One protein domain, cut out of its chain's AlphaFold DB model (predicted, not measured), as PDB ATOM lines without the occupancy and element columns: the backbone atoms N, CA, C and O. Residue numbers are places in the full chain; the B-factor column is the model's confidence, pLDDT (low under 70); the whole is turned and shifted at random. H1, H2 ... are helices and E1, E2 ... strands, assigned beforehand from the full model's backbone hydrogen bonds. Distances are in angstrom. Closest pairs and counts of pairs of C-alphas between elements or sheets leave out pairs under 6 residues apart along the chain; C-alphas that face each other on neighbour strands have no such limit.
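AT A GLANCE: This is residues 25 to 124 of the 295 residues of the protein "Wzt carbohydrate-binding domain-containing protein" of Bradyrhizobium septentrionale (UniProt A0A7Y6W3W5). Little regular structure is present: two small two-stranded ribbons, E2 with E5 and E3 with E4, sit one over the other, with short helices H1 and H2 together at one end and residues 39 to 47 looping out at the other. The 100 printed residues, mixed in class with 32 in named elements, run E1, H1, E2, E3, E4, E5, H2; both sheets are antiparallel. The whole is compact, radius of gyration of the C-alphas 14.5 A, spanning 41 by 28 by 26 A.

HOW THE PARTS SIT: E2, residues 75 to 80, and E5, residues 113 to 118, are antiparallel at 156 degrees; N 76 and O 117 are 2.8 A apart, within hydrogen-bond range. E3, residues 89 to 92, and E4, residues 99 to 103, form an antiparallel hairpin at 149 degrees, with N 90 and O 102 2.9 A apart, within that range. The closest C-alphas of E4 and E5, Ala 101 and Leu 117, are 6.7 A apart. H1, residues 68 to 71, and H2, residues 121 to 124, touch, closest at the C-alphas of Ser 68 and Ser 124, 5.7 A. Both helices are too short for an O i to N i+4 pair; in each, the one O i to N i+3 pair is within range. E1, residues 62 to 64, pairs with no named strand, but residues 25 to 26 pair antiparallel with its residues 62 to 63.

IN THESE COORDINATES: E1 begins at C-alpha 62 (-84.122, 29.889, 14.741). E2 is 15.8 A long, E5 16.9 A, E4 11.7 A and E3 10.0 A. H2 ends at C-alpha 124 (-68.745, 40.629, 16.354).

THE WHOLE: The C-alphas of Pro 42 and Lys 122, the two farthest apart, are 41.9 A apart. The printed part has no cut and no long link, but residues 25 to 61 hold no named element. pLDDT is under 70 at residues 94 to 97 and 123 to 124.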
ATOM      1  N   TRP A  25     -85.089  31.201  20.213       91.12
ATOM      2  CA  TRP A  25     -86.436  30.819  19.774       91.12
ATOM      3  C   TRP A  25     -86.459  30.397  18.306       91.12
ATOM      4  O   TRP A  25     -85.648  30.843  17.492       91.12
ATOM      5  N   LEU A  26     -87.412  29.547  17.950       91.81
ATOM      6  CA  LEU A  26     -87.724  29.167  16.583       91.81
ATOM      7  C   LEU A  26     -88.582  30.232  15.916       91.81
ATOM      8  O   LEU A  26     -89.456  30.844  16.524       91.81
ATOM      9  N   THR A  27     -88.385  30.391  14.617       86.38
ATOM     10  CA  THR A  27     -89.351  31.069  13.762       86.38
ATOM     11  C   THR A  27     -90.197  29.996  13.083       86.38
ATOM     12  O   THR A  27     -89.817  29.471  12.040       86.38
ATOM     13  N   ASP A  28     -91.319  29.620  13.705       81.62
ATOM     14  CA  ASP A  28     -92.284  28.682  13.127       81.62
ATOM     15  C   ASP A  28     -93.412  29.445  12.412       81.62
ATOM     16  O   ASP A  28     -94.328  30.023  13.003       81.62
ATOM     17  N   ALA A  29     -93.331  29.470  11.084       77.06
ATOM     18  CA  ALA A  29     -94.340  30.085  10.234       77.06
ATOM     19  C   ALA A  29     -94.886  29.016   9.274       77.06
ATOM     20  O   ALA A  29     -94.273  28.769   8.228       77.06
ATOM     21  N   PRO A  30     -96.013  28.353   9.615       76.88
ATOM     22  CA  PRO A  30     -96.626  27.336   8.761       76.88
ATOM     23  C   PRO A  30     -96.829  27.836   7.322       76.88
ATOM     24  O   PRO A  30     -97.316  28.948   7.112       76.88
ATOM     25  N   GLY A  31     -96.420  27.033   6.336       74.50
ATOM     26  CA  GLY A  31     -96.437  27.389   4.907       74.50
ATOM     27  C   GLY A  31     -95.255  28.249   4.431       74.50
ATOM     28  O   GLY A  31     -95.066  28.427   3.229       74.50
ATOM     29  N   TYR A  32     -94.417  28.754   5.339       73.19
ATOM     30  CA  TYR A  32     -93.218  29.532   5.002       73.19
ATOM     31  C   TYR A  32     -91.926  28.802   5.369       73.19
ATOM     32  O   TYR A  32     -90.957  28.877   4.618       73.19
ATOM     33  N   THR A  33     -91.911  28.082   6.490       87.31
ATOM     34  CA  THR A  33     -90.735  27.364   7.007       87.31
ATOM     35  C   THR A  33     -90.924  25.854   6.970       87.31
ATOM     36  O   THR A  33     -92.051  25.374   7.028       87.31
ATOM     37  N   ASN A  34     -89.815  25.122   6.993       92.50
ATOM     38  CA  ASN A  34     -89.747  23.660   7.006       92.50
ATOM     39  C   ASN A  34     -89.619  23.059   8.420       92.50
ATOM     40  O   ASN A  34     -89.144  21.937   8.592       92.50
ATOM     41  N   TRP A  35     -90.038  23.809   9.443       93.81
ATOM     42  CA  TRP A  35     -90.292  23.243  10.766       93.81
ATOM     43  C   TRP A  35     -91.602  22.457  10.755       93.81
ATOM     44  O   TRP A  35     -92.651  23.015  10.429       93.81
ATOM     45  N   SER A  36     -91.567  21.199  11.194       92.94
ATOM     46  CA  SER A  36     -92.787  20.439  11.458       92.94
ATOM     47  C   SER A  36     -93.549  20.985  12.676       92.94
ATOM     48  O   SER A  36     -93.035  21.760  13.498       92.94
ATOM     49  N   ALA A  37     -94.779  20.501  12.862       89.69
ATOM     50  CA  ALA A  37     -95.438  20.571  14.165       89.69
ATOM     51  C   ALA A  37     -94.632  19.785  15.228       89.69
ATOM     52  O   ALA A  37     -93.973  18.799  14.864       89.69
ATOM     53  N   PRO A  38     -94.701  20.171  16.519       91.75
ATOM     54  CA  PRO A  38     -94.059  19.435  17.604       91.75
ATOM     55  C   PRO A  38     -94.434  17.954  17.632       91.75
ATOM     56  O   PRO A  38     -95.596  17.588  17.446       91.75
ATOM     57  N   GLN A  39     -93.441  17.115  17.890       92.94
ATOM     58  CA  GLN A  39     -93.561  15.676  18.080       92.94
ATOM     59  C   GLN A  39     -93.236  15.319  19.530       92.94
ATOM     60  O   GLN A  39     -92.447  16.002  20.186       92.94
ATOM     61  N   VAL A  40     -93.844  14.239  20.021       90.44
ATOM     62  CA  VAL A  40     -93.606  13.711  21.370       90.44
ATOM     63  C   VAL A  40     -93.311  12.221  21.276       90.44
ATOM     64  O   VAL A  40     -94.102  11.447  20.735       90.44
ATOM     65  N   GLY A  41     -92.162  11.825  21.809       86.38
ATOM     66  CA  GLY A  41     -91.690  10.451  21.838       86.38
ATOM     67  C   GLY A  41     -92.267   9.647  23.002       86.38
ATOM     68  O   GLY A  41     -92.840  10.210  23.938       86.38
ATOM     69  N   PRO A  42     -92.087   8.313  22.992       82.75
ATOM     70  CA  PRO A  42     -92.558   7.426  24.061       82.75
ATOM     71  C   PRO A  42     -91.970   7.733  25.450       82.75
ATOM     72  O   PRO A  42     -92.553   7.368  26.466       82.75
ATOM     73  N   ASP A  43     -90.812   8.386  25.492       86.44
ATOM     74  CA  ASP A  43     -90.061   8.815  26.673       86.44
ATOM     75  C   ASP A  43     -90.337  10.280  27.068       86.44
ATOM     76  O   ASP A  43     -89.651  10.829  27.930       86.44
ATOM     77  N   ASN A  44     -91.349  10.918  26.463       82.94
ATOM     78  CA  ASN A  44     -91.675  12.336  26.638       82.94
ATOM     79  C   ASN A  44     -90.554  13.292  26.168       82.94
ATOM     80  O   ASN A  44     -90.513  14.469  26.557       82.94
ATOM     81  N   THR A  45     -89.645  12.798  25.321       86.56
ATOM     82  CA  THR A  45     -88.760  13.641  24.517       86.56
ATOM     83  C   THR A  45     -89.607  14.384  23.495       86.56
ATOM     84  O   THR A  45     -90.464  13.791  22.844       86.56
ATOM     85  N   VAL A  46     -89.400  15.694  23.382       91.44
ATOM     86  CA  VAL A  46     -90.102  16.547  22.418       91.44
ATOM     87  C   VAL A  46     -89.109  17.045  21.387       91.44
ATOM     88  O   VAL A  46     -87.953  17.295  21.726       91.44
ATOM     89  N   TRP A  47     -89.550  17.136  20.137       93.69
ATOM     90  CA  TRP A  47     -88.741  17.661  19.042       93.69
ATOM     91  C   TRP A  47     -89.620  18.259  17.949       93.69
ATOM     92  O   TRP A  47     -90.841  18.105  17.940       93.69
ATOM     93  N   ARG A  48     -88.980  18.920  16.990       94.75
ATOM     94  CA  ARG A  48     -89.545  19.221  15.675       94.75
ATOM     95  C   ARG A  48     -88.624  18.641  14.625       94.75
ATOM     96  O   ARG A  48     -87.413  18.579  14.816       94.75
ATOM     97  N   GLU A  49     -89.208  18.208  13.525       93.75
ATOM     98  CA  GLU A  49     -88.467  17.729  12.370       93.75
ATOM     99  C   GLU A  49     -88.162  18.909  11.449       93.75
ATOM    100  O   GLU A  49     -88.994  19.800  11.259       93.75
ATOM    101  N   PHE A  50     -86.966  18.894  10.866       93.06
ATOM    102  CA  PHE A  50     -86.670  19.650   9.659       93.06
ATOM    103  C   PHE A  50     -86.857  18.709   8.468       93.06
ATOM    104  O   PHE A  50     -86.086  17.766   8.292       93.06
ATOM    105  N   ARG A  51     -87.914  18.935   7.690       90.62
ATOM    106  CA  ARG A  51     -88.251  18.158   6.491       90.62
ATOM    107  C   ARG A  51     -89.029  19.033   5.517       90.62
ATOM    108  O   ARG A  51     -89.411  20.147   5.860       90.62
ATOM    109  N   ASP A  52     -89.277  18.534   4.316       89.31
ATOM    110  CA  ASP A  52     -90.103  19.257   3.353       89.31
ATOM    111  C   ASP A  52     -91.564  19.347   3.836       89.31
ATOM    112  O   ASP A  52     -92.337  18.394   3.746       89.31
ATOM    113  N   GLU A  53     -91.927  20.508   4.383       89.94
ATOM    114  CA  GLU A  53     -93.288  20.872   4.795       89.94
ATOM    115  C   GLU A  53     -93.949  21.791   3.746       89.94
ATOM    116  O   GLU A  53     -94.945  22.458   4.030       89.94
ATOM    117  N   ASN A  54     -93.407  21.839   2.518       83.50
ATOM    118  CA  ASN A  54     -93.780  22.780   1.456       83.50
ATOM    119  C   ASN A  54     -93.653  24.255   1.885       83.50
ATOM    120  O   ASN A  54     -94.408  25.117   1.427       83.50
ATOM    121  N   GLY A  55     -92.717  24.561   2.789       78.88
ATOM    122  CA  GLY A  55     -92.461  25.924   3.230       78.88
ATOM    123  C   GLY A  55     -91.853  26.759   2.106       78.88
ATOM    124  O   GLY A  55     -90.855  26.359   1.511       78.88
ATOM    125  N   ARG A  56     -92.406  27.950   1.841       74.50
ATOM    126  CA  ARG A  56     -91.921  28.861   0.782       74.50
ATOM    127  C   ARG A  56     -90.404  29.095   0.804       74.50
ATOM    128  O   ARG A  56     -89.804  29.231  -0.256       74.50
ATOM    129  N   TYR A  57     -89.799  29.170   1.988       78.44
ATOM    130  CA  TYR A  57     -88.374  29.457   2.147       78.44
ATOM    131  C   TYR A  57     -87.500  28.213   2.233       78.44
ATOM    132  O   TYR A  57     -86.288  28.354   2.264       78.44
ATOM    133  N   LEU A  58     -88.074  27.011   2.319       83.19
ATOM    134  CA  LEU A  58     -87.356  25.738   2.478       83.19
ATOM    135  C   LEU A  58     -86.461  25.622   3.735       83.19
ATOM    136  O   LEU A  58     -85.899  24.560   3.996       83.19
ATOM    137  N   HIS A  59     -86.347  26.678   4.543       86.06
ATOM    138  CA  HIS A  59     -85.525  26.743   5.750       86.06
ATOM    139  C   HIS A  59     -86.338  26.481   7.025       86.06
ATOM    140  O   HIS A  59     -87.537  26.752   7.088       86.06
ATOM    141  N   ALA A  60     -85.650  26.032   8.075       92.62
ATOM    142  CA  ALA A  60     -86.154  25.881   9.440       92.62
ATOM    143  C   ALA A  60     -85.391  26.835  10.392       92.62
ATOM    144  O   ALA A  60     -84.454  26.423  11.076       92.62
ATOM    145  N   PRO A  61     -85.717  28.142  10.384       91.50
ATOM    146  CA  PRO A  61     -84.934  29.157  11.083       91.50
ATOM    147  C   PRO A  61     -85.152  29.167  12.601       91.50
ATOM    148  O   PRO A  61     -86.255  28.941  13.106       91.50
ATOM    149  N   PHE A  62     -84.097  29.529  13.325       92.00
ATOM    150  CA  PHE A  62     -84.122  29.889  14.741       92.00
ATOM    151  C   PHE A  62     -83.238  31.117  14.971       92.00
ATOM    152  O   PHE A  62     -82.329  31.392  14.189       92.00
ATOM    153  N   THR A  63     -83.515  31.870  16.029       88.81
ATOM    154  CA  THR A  63     -82.795  33.097  16.381       88.81
ATOM    155  C   THR A  63     -82.158  32.958  17.754       88.81
ATOM    156  O   THR A  63     -82.749  32.375  18.661       88.81
ATOM    157  N   ILE A  64     -80.956  33.516  17.908       86.56
ATOM    158  CA  ILE A  64     -80.223  33.596  19.173       86.56
ATOM    159  C   ILE A  64     -79.919  35.070  19.453       86.56
ATOM    160  O   ILE A  64     -79.265  35.739  18.654       86.56
ATOM    161  N   ARG A  65     -80.346  35.575  20.610       84.88
ATOM    162  CA  ARG A  65     -80.005  36.913  21.104       84.88
ATOM    163  C   ARG A  65     -78.811  36.825  22.049       84.88
ATOM    164  O   ARG A  65     -78.972  36.613  23.243       84.88
ATOM    165  N   ILE A  66     -77.606  37.016  21.528       81.50
ATOM    166  CA  ILE A  66     -76.370  36.935  22.314       81.50
ATOM    167  C   ILE A  66     -75.716  38.322  22.477       81.50
ATOM    168  O   ILE A  66     -75.709  39.101  21.521       81.50
ATOM    169  N   PRO A  67     -75.162  38.659  23.660       79.94
ATOM    170  CA  PRO A  67     -74.302  39.830  23.828       79.94
ATOM    171  C   PRO A  67     -73.128  39.831  22.836       79.94
ATOM    172  O   PRO A  67     -72.510  38.792  22.591       79.94
ATOM    173  N   SER A  68     -72.816  40.993  22.258       78.44
ATOM    174  CA  SER A  68     -71.823  41.114  21.182       78.44
ATOM    175  C   SER A  68     -70.410  40.698  21.602       78.44
ATOM    176  O   SER A  68     -69.663  40.142  20.795       78.44
ATOM    177  N   ASP A  69     -70.061  40.898  22.871       81.62
ATOM    178  CA  ASP A  69     -68.789  40.505  23.477       81.62
ATOM    179  C   ASP A  69     -68.617  38.984  23.588       81.62
ATOM    180  O   ASP A  69     -67.488  38.492  23.592       81.62
ATOM    181  N   LEU A  70     -69.718  38.225  23.604       82.69
ATOM    182  CA  LEU A  70     -69.692  36.764  23.678       82.69
ATOM    183  C   LEU A  70     -69.647  36.085  22.306       82.69
ATOM    184  O   LEU A  70     -69.347  34.895  22.237       82.69
ATOM    185  N   ILE A  71     -69.898  36.814  21.213       80.88
ATOM    186  CA  ILE A  71     -69.979  36.242  19.862       80.88
ATOM    187  C   ILE A  71     -68.673  35.544  19.464       80.88
ATOM    188  O   ILE A  71     -68.702  34.400  19.026       80.88
ATOM    189  N   ALA A  72     -67.518  36.192  19.640       79.50
ATOM    190  CA  ALA A  72     -66.237  35.650  19.171       79.50
ATOM    191  C   ALA A  72     -65.804  34.368  19.913       79.50
ATOM    192  O   ALA A  72     -65.015  33.582  19.387       79.50
ATOM    193  N   SER A  73     -66.307  34.163  21.132       82.62
ATOM    194  CA  SER A  73     -66.039  32.990  21.971       82.62
ATOM    195  C   SER A  73     -67.216  32.014  22.056       82.62
ATOM    196  O   SER A  73     -67.090  30.979  22.704       82.62
ATOM    197  N   GLY A  74     -68.354  32.344  21.444       85.12
ATOM    198  CA  GLY A  74     -69.599  31.604  21.589       85.12
ATOM    199  C   GLY A  74     -69.570  30.261  20.866       85.12
ATOM    200  O   GLY A  74     -69.096  30.152  19.728       85.12
ATOM    201  N   ILE A  75     -70.112  29.244  21.533       89.69
ATOM    202  CA  ILE A  75     -70.362  27.920  20.970       89.69
ATOM    203  C   ILE A  75     -71.876  27.708  20.952       89.69
ATOM    204  O   ILE A  75     -72.540  27.930  21.961       89.69
ATOM    205  N   VAL A  76     -72.406  27.293  19.806       90.44
ATOM    206  CA  VAL A  76     -73.781  26.813  19.664       90.44
ATOM    207  C   VAL A  76     -73.737  25.294  19.647       90.44
ATOM    208  O   VAL A  76     -73.010  24.705  18.849       90.44
ATOM    209  N   GLU A  77     -74.504  24.673  20.531       93.94
ATOM    210  CA  GLU A  77     -74.679  23.225  20.574       93.94
ATOM    211  C   GLU A  77     -76.063  22.892  20.032       93.94
ATOM    212  O   GLU A  77     -77.057  23.476  20.461       93.94
ATOM    213  N   ILE A  78     -76.119  21.989  19.056       94.06
ATOM    214  CA  ILE A  78     -77.371  21.533  18.455       94.06
ATOM    215  C   ILE A  78     -77.493  20.044  18.722       94.06
ATOM    216  O   ILE A  78     -76.665  19.264  18.258       94.06
ATOM    217  N   GLU A  79     -78.530  19.656  19.454       94.31
ATOM    218  CA  GLU A  79     -78.922  18.260  19.614       94.31
ATOM    219  C   GLU A  79     -79.851  17.863  18.456       94.31
ATOM    220  O   GLU A  79     -80.840  18.545  18.181       94.31
ATOM    221  N   HIS A  80     -79.510  16.799  17.727       93.38
ATOM    222  CA  HIS A  80     -80.253  16.376  16.539       93.38
ATOM    223  C   HIS A  80     -80.152  14.866  16.291       93.38
ATOM    224  O   HIS A  80     -79.195  14.212  16.695       93.38
ATOM    225  N   ALA A  81     -81.121  14.329  15.549       91.62
ATOM    226  CA  ALA A  81     -81.157  12.951  15.058       91.62
ATOM    227  C   ALA A  81     -81.123  12.942  13.518       91.62
ATOM    228  O   ALA A  81     -82.044  12.477  12.849       91.62
ATOM    229  N   ALA A  82     -80.082  13.550  12.938       90.50
ATOM    230  CA  ALA A  82     -79.965  13.653  11.482       90.50
ATOM    231  C   ALA A  82     -79.769  12.255  10.874       90.50
ATOM    232  O   ALA A  82     -78.980  11.458  11.381       90.50
ATOM    233  N   VAL A  83     -80.474  11.960   9.782       86.94
ATOM    234  CA  VAL A  83     -80.387  10.679   9.066       86.94
ATOM    235  C   VAL A  83     -79.593  10.840   7.775       86.94
ATOM    236  O   VAL A  83     -79.570  11.911   7.175       86.94
ATOM    237  N   ALA A  84     -78.925   9.772   7.338       82.25
ATOM    238  CA  ALA A  84     -78.185   9.795   6.081       82.25
ATOM    239  C   ALA A  84     -79.140   9.947   4.882       82.25
ATOM    240  O   ALA A  84     -80.165   9.270   4.808       82.25
ATOM    241  N   GLY A  85     -78.775  10.798   3.925       82.25
ATOM    242  CA  GLY A  85     -79.546  11.022   2.703       82.25
ATOM    243  C   GLY A  85     -79.184  12.352   2.061       82.25
ATOM    244  O   GLY A  85     -78.497  12.376   1.044       82.25
ATOM    245  N   GLU A  86     -79.599  13.444   2.700       80.50
ATOM    246  CA  GLU A  86     -79.311  14.815   2.278       80.50
ATOM    247  C   GLU A  86     -78.547  15.568   3.372       80.50
ATOM    248  O   GLU A  86     -78.775  15.363   4.566       80.50
ATOM    249  N   ASP A  87     -77.627  16.439   2.957       87.81
ATOM    250  CA  ASP A  87     -76.833  17.250   3.876       87.81
ATOM    251  C   ASP A  87     -77.721  18.289   4.574       87.81
ATOM    252  O   ASP A  87     -78.205  19.233   3.945       87.81
ATOM    253  N   VAL A  88     -77.869  18.175   5.896       90.06
ATOM    254  CA  VAL A  88     -78.528  19.211   6.702       90.06
ATOM    255  C   VAL A  88     -77.505  20.280   7.068       90.06
ATOM    256  O   VAL A  88     -76.621  20.063   7.898       90.06
ATOM    257  N   ARG A  89     -77.613  21.447   6.433       91.44
ATOM    258  CA  ARG A  89     -76.709  22.582   6.646       91.44
ATOM    259  C   ARG A  89     -77.242  23.510   7.727       91.44
ATOM    260  O   ARG A  89     -78.414  23.870   7.724       91.44
ATOM    261  N   VAL A  90     -76.349  23.937   8.611       91.44
ATOM    262  CA  VAL A  90     -76.595  25.028   9.554       91.44
ATOM    263  C   VAL A  90     -75.867  26.252   9.028       91.44
ATOM    264  O   VAL A  90     -74.662  26.202   8.775       91.44
ATOM    265  N   GLU A  91     -76.596  27.345   8.852       89.50
ATOM    266  CA  GLU A  91     -76.094  28.573   8.242       89.50
ATOM    267  C   GLU A  91     -76.442  29.776   9.124       89.50
ATOM    268  O   GLU A  91     -77.486  29.800   9.776       89.50
ATOM    269  N   PHE A  92     -75.571  30.785   9.144       85.25
ATOM    270  CA  PHE A  92     -75.821  32.061   9.819       85.25
ATOM    271  C   PHE A  92     -76.106  33.160   8.797       85.25
ATOM    272  O   PHE A  92     -75.487  33.185   7.734       85.25
ATOM    273  N   THR A  93     -76.983  34.103   9.145       73.25
ATOM    274  CA  THR A  93     -77.230  35.329   8.374       73.25
ATOM    275  C   THR A  93     -77.308  36.540   9.307       73.25
ATOM    276  O   THR A  93     -77.784  36.428  10.436       73.25
ATOM    277  N   THR A  94     -76.813  37.685   8.835       64.50
ATOM    278  CA  THR A  94     -76.957  39.009   9.470       64.50
ATOM    279  C   THR A  94     -77.377  40.056   8.446       64.50
ATOM    280  O   THR A  94     -76.840  41.156   8.449       64.50
ATOM    281  N   ASP A  95     -78.286  39.680   7.545       55.09
ATOM    282  CA  ASP A  95     -79.079  40.570   6.678       55.09
ATOM    283  C   ASP A  95     -78.710  40.595   5.177       55.09
ATOM    284  O   ASP A  95     -79.512  41.099   4.398       55.09
ATOM    285  N   GLU A  96     -77.594  39.994   4.720       54.66
ATOM    286  CA  GLU A  96     -77.218  40.035   3.279       54.66
ATOM    287  C   GLU A  96     -76.782  38.701   2.635       54.66
ATOM    288  O   GLU A  96     -76.879  38.554   1.418       54.66
ATOM    289  N   ALA A  97     -76.320  37.704   3.399       68.00
ATOM    290  CA  ALA A  97     -75.951  36.394   2.850       68.00
ATOM    291  C   ALA A  97     -75.914  35.297   3.921       68.00
ATOM    292  O   ALA A  97     -75.490  35.533   5.056       68.00
ATOM    293  N   TYR A  98     -76.276  34.073   3.529       78.56
ATOM    294  CA  TYR A  98     -76.088  32.880   4.351       78.56
ATOM    295  C   TYR A  98     -74.629  32.420   4.307       78.56
ATOM    296  O   TYR A  98     -74.023  32.293   3.243       78.56
ATOM    297  N   SER A  99     -74.055  32.170   5.482       81.56
ATOM    298  CA  SER A  99     -72.718  31.599   5.642       81.56
ATOM    299  C   SER A  99     -72.814  30.233   6.307       81.56
ATOM    300  O   SER A  99     -73.313  30.131   7.429       81.56
ATOM    301  N   LEU A 100     -72.293  29.199   5.644       85.31
ATOM    302  CA  LEU A 100     -72.249  27.841   6.184       85.31
ATOM    303  C   LEU A 100     -71.450  27.794   7.493       85.31
ATOM    304  O   LEU A 100     -70.267  28.135   7.524       85.31
ATOM    305  N   ALA A 101     -72.106  27.336   8.556       85.75
ATOM    306  CA  ALA A 101     -71.515  27.096   9.866       85.75
ATOM    307  C   ALA A 101     -70.996  25.663   9.984       85.75
ATOM    308  O   ALA A 101     -69.851  25.437  10.371       85.75
ATOM    309  N   ALA A 102     -71.859  24.707   9.639       88.00
ATOM    310  CA  ALA A 102     -71.556  23.286   9.606       88.00
ATOM    311  C   ALA A 102     -72.604  22.512   8.812       88.00
ATOM    312  O   ALA A 102     -73.642  23.035   8.412       88.00
ATOM    313  N   THR A 103     -72.318  21.233   8.618       91.12
ATOM    314  CA  THR A 103     -73.279  20.227   8.174       91.12
ATOM    315  C   THR A 103     -73.465  19.248   9.324       91.12
ATOM    316  O   THR A 103     -72.469  18.795   9.883       91.12
ATOM    317  N   LEU A 104     -74.713  18.975   9.703       92.25
ATOM    318  CA  LEU A 104     -75.026  18.075  10.808       92.25
ATOM    319  C   LEU A 104     -74.609  16.649  10.451       92.25
ATOM    320  O   LEU A 104     -74.970  16.137   9.390       92.25
ATOM    321  N   SER A 105     -73.866  16.006  11.349       91.00
ATOM    322  CA  SER A 105     -73.354  14.654  11.131       91.00
ATOM    323  C   SER A 105     -74.476  13.615  11.292       91.00
ATOM    324  O   SER A 105     -74.999  13.465  12.397       91.00
ATOM    325  N   PRO A 106     -74.879  12.873  10.244       89.25
ATOM    326  CA  PRO A 106     -75.964  11.912  10.379       89.25
ATOM    327  C   PRO A 106     -75.563  10.730  11.270       89.25
ATOM    328  O   PRO A 106     -74.448  10.211  11.156       89.25
ATOM    329  N   SER A 107     -76.491  10.255  12.104       84.62
ATOM    330  CA  SER A 107     -76.317   8.993  12.825       84.62
ATOM    331  C   SER A 107     -76.825   7.826  11.968       84.62
ATOM    332  O   SER A 107     -77.954   7.890  11.473       84.62
ATOM    333  N   PRO A 108     -76.052   6.735  11.793       74.00
ATOM    334  CA  PRO A 108     -76.463   5.580  10.983       74.00
ATOM    335  C   PRO A 108     -77.779   4.917  11.422       74.00
ATOM    336  O   PRO A 108     -78.441   4.268  10.616       74.00
ATOM    337  N   ASP A 109     -78.139   5.056  12.693       80.62
ATOM    338  CA  ASP A 109     -79.324   4.491  13.341       80.62
ATOM    339  C   ASP A 109     -80.383   5.548  13.701       80.62
ATOM    340  O   ASP A 109     -81.374   5.221  14.352       80.62
ATOM    341  N   GLY A 110     -80.186   6.809  13.293       78.56
ATOM    342  CA  GLY A 110     -81.050   7.923  13.692       78.56
ATOM    343  C   GLY A 110     -80.986   8.246  15.188       78.56
ATOM    344  O   GLY A 110     -81.906   8.868  15.713       78.56
ATOM    345  N   ALA A 111     -79.937   7.809  15.896       87.00
ATOM    346  CA  ALA A 111     -79.721   8.202  17.280       87.00
ATOM    347  C   ALA A 111     -79.446   9.707  17.407       87.00
ATOM    348  O   ALA A 111     -78.894  10.349  16.509       87.00
ATOM    349  N   TRP A 112     -79.817  10.249  18.565       90.00
ATOM    350  CA  TRP A 112     -79.521  11.622  18.941       90.00
ATOM    351  C   TRP A 112     -78.016  11.822  19.136       90.00
ATOM    352  O   TRP A 112     -77.344  11.030  19.799       90.00
ATOM    353  N   GLY A 113     -77.501  12.904  18.566       90.44
ATOM    354  CA  GLY A 113     -76.137  13.380  18.734       90.44
ATOM    355  C   GLY A 113     -76.110  14.890  18.938       90.44
ATOM    356  O   GLY A 113     -77.133  15.566  18.828       90.44
ATOM    357  N   THR A 114     -74.926  15.421  19.236       92.56
ATOM    358  CA  THR A 114     -74.720  16.856  19.450       92.56
ATOM    359  C   THR A 114     -73.638  17.376  18.518       92.56
ATOM    360  O   THR A 114     -72.508  16.885  18.542       92.56
ATOM    361  N   GLU A 115     -73.961  18.409  17.749       93.00
ATOM    362  CA  GLU A 115     -73.014  19.138  16.908       93.00
ATOM    363  C   GLU A 115     -72.620  20.447  17.605       93.00
ATOM    364  O   GLU A 115     -73.473  21.172  18.123       93.00
ATOM    365  N   ARG A 116     -71.317  20.757  17.641       92.44
ATOM    366  CA  ARG A 116     -70.782  21.963  18.300       92.44
ATOM    367  C   ARG A 116     -70.235  22.934  17.264       92.44
ATOM    368  O   ARG A 116     -69.264  22.640  16.568       92.44
ATOM    369  N   LEU A 117     -70.802  24.129  17.227       90.06
ATOM    370  CA  LEU A 117     -70.548  25.143  16.212       90.06
ATOM    371  C   LEU A 117     -69.922  26.372  16.854       90.06
ATOM    372  O   LEU A 117     -70.440  26.889  17.838       90.06
ATOM    373  N   ARG A 118     -68.829  26.888  16.288       87.25
ATOM    374  CA  ARG A 118     -68.314  28.202  16.697       87.25
ATOM    375  C   ARG A 118     -69.030  29.297  15.924       87.25
ATOM    376  O   ARG A 118     -69.150  29.204  14.702       87.25
ATOM    377  N   LEU A 119     -69.441  30.349  16.623       79.56
ATOM    378  CA  LEU A 119     -69.978  31.537  15.970       79.56
ATOM    379  C   LEU A 119     -68.873  32.228  15.138       79.56
ATOM    380  O   LEU A 119     -67.748  32.397  15.619       79.56
ATOM    381  N   PRO A 120     -69.149  32.629  13.884       74.56
ATOM    382  CA  PRO A 120     -68.184  33.359  13.073       74.56
ATOM    383  C   PRO A 120     -67.781  34.692  13.719       74.56
ATOM    384  O   PRO A 120     -68.627  35.538  13.986       74.56
ATOM    385  N   ALA A 121     -66.478  34.950  13.870       70.12
ATOM    386  CA  ALA A 121     -65.967  36.194  14.471       70.12
ATOM    387  C   ALA A 121     -66.403  37.479  13.733       70.12
ATOM    388  O   ALA A 121     -66.422  38.560  14.314       70.12
ATOM    389  N   LYS A 122     -66.783  37.372  12.452       70.00
ATOM    390  CA  LYS A 122     -67.322  38.490  11.659       70.00
ATOM    391  C   LYS A 122     -68.677  38.995  12.174       70.00
ATOM    392  O   LYS A 122     -69.036  40.130  11.891       70.00
ATOM    393  N   LEU A 123     -69.396  38.188  12.957       68.38
ATOM    394  CA  LEU A 123     -70.631  38.597  13.631       68.38
ATOM    395  C   LEU A 123     -70.366  39.617  14.760       68.38
ATOM    396  O   LEU A 123     -71.278  40.323  15.173       68.38
ATOM    397  N   SER A 124     -69.125  39.718  15.261       60.12
ATOM    398  CA  SER A 124     -68.745  40.629  16.354       60.12
ATOM    399  C   SER A 124     -68.464  42.065  15.897       60.12
ATOM    400  O   SER A 124     -68.443  42.973  16.722       60.12
TER     401      SER A 124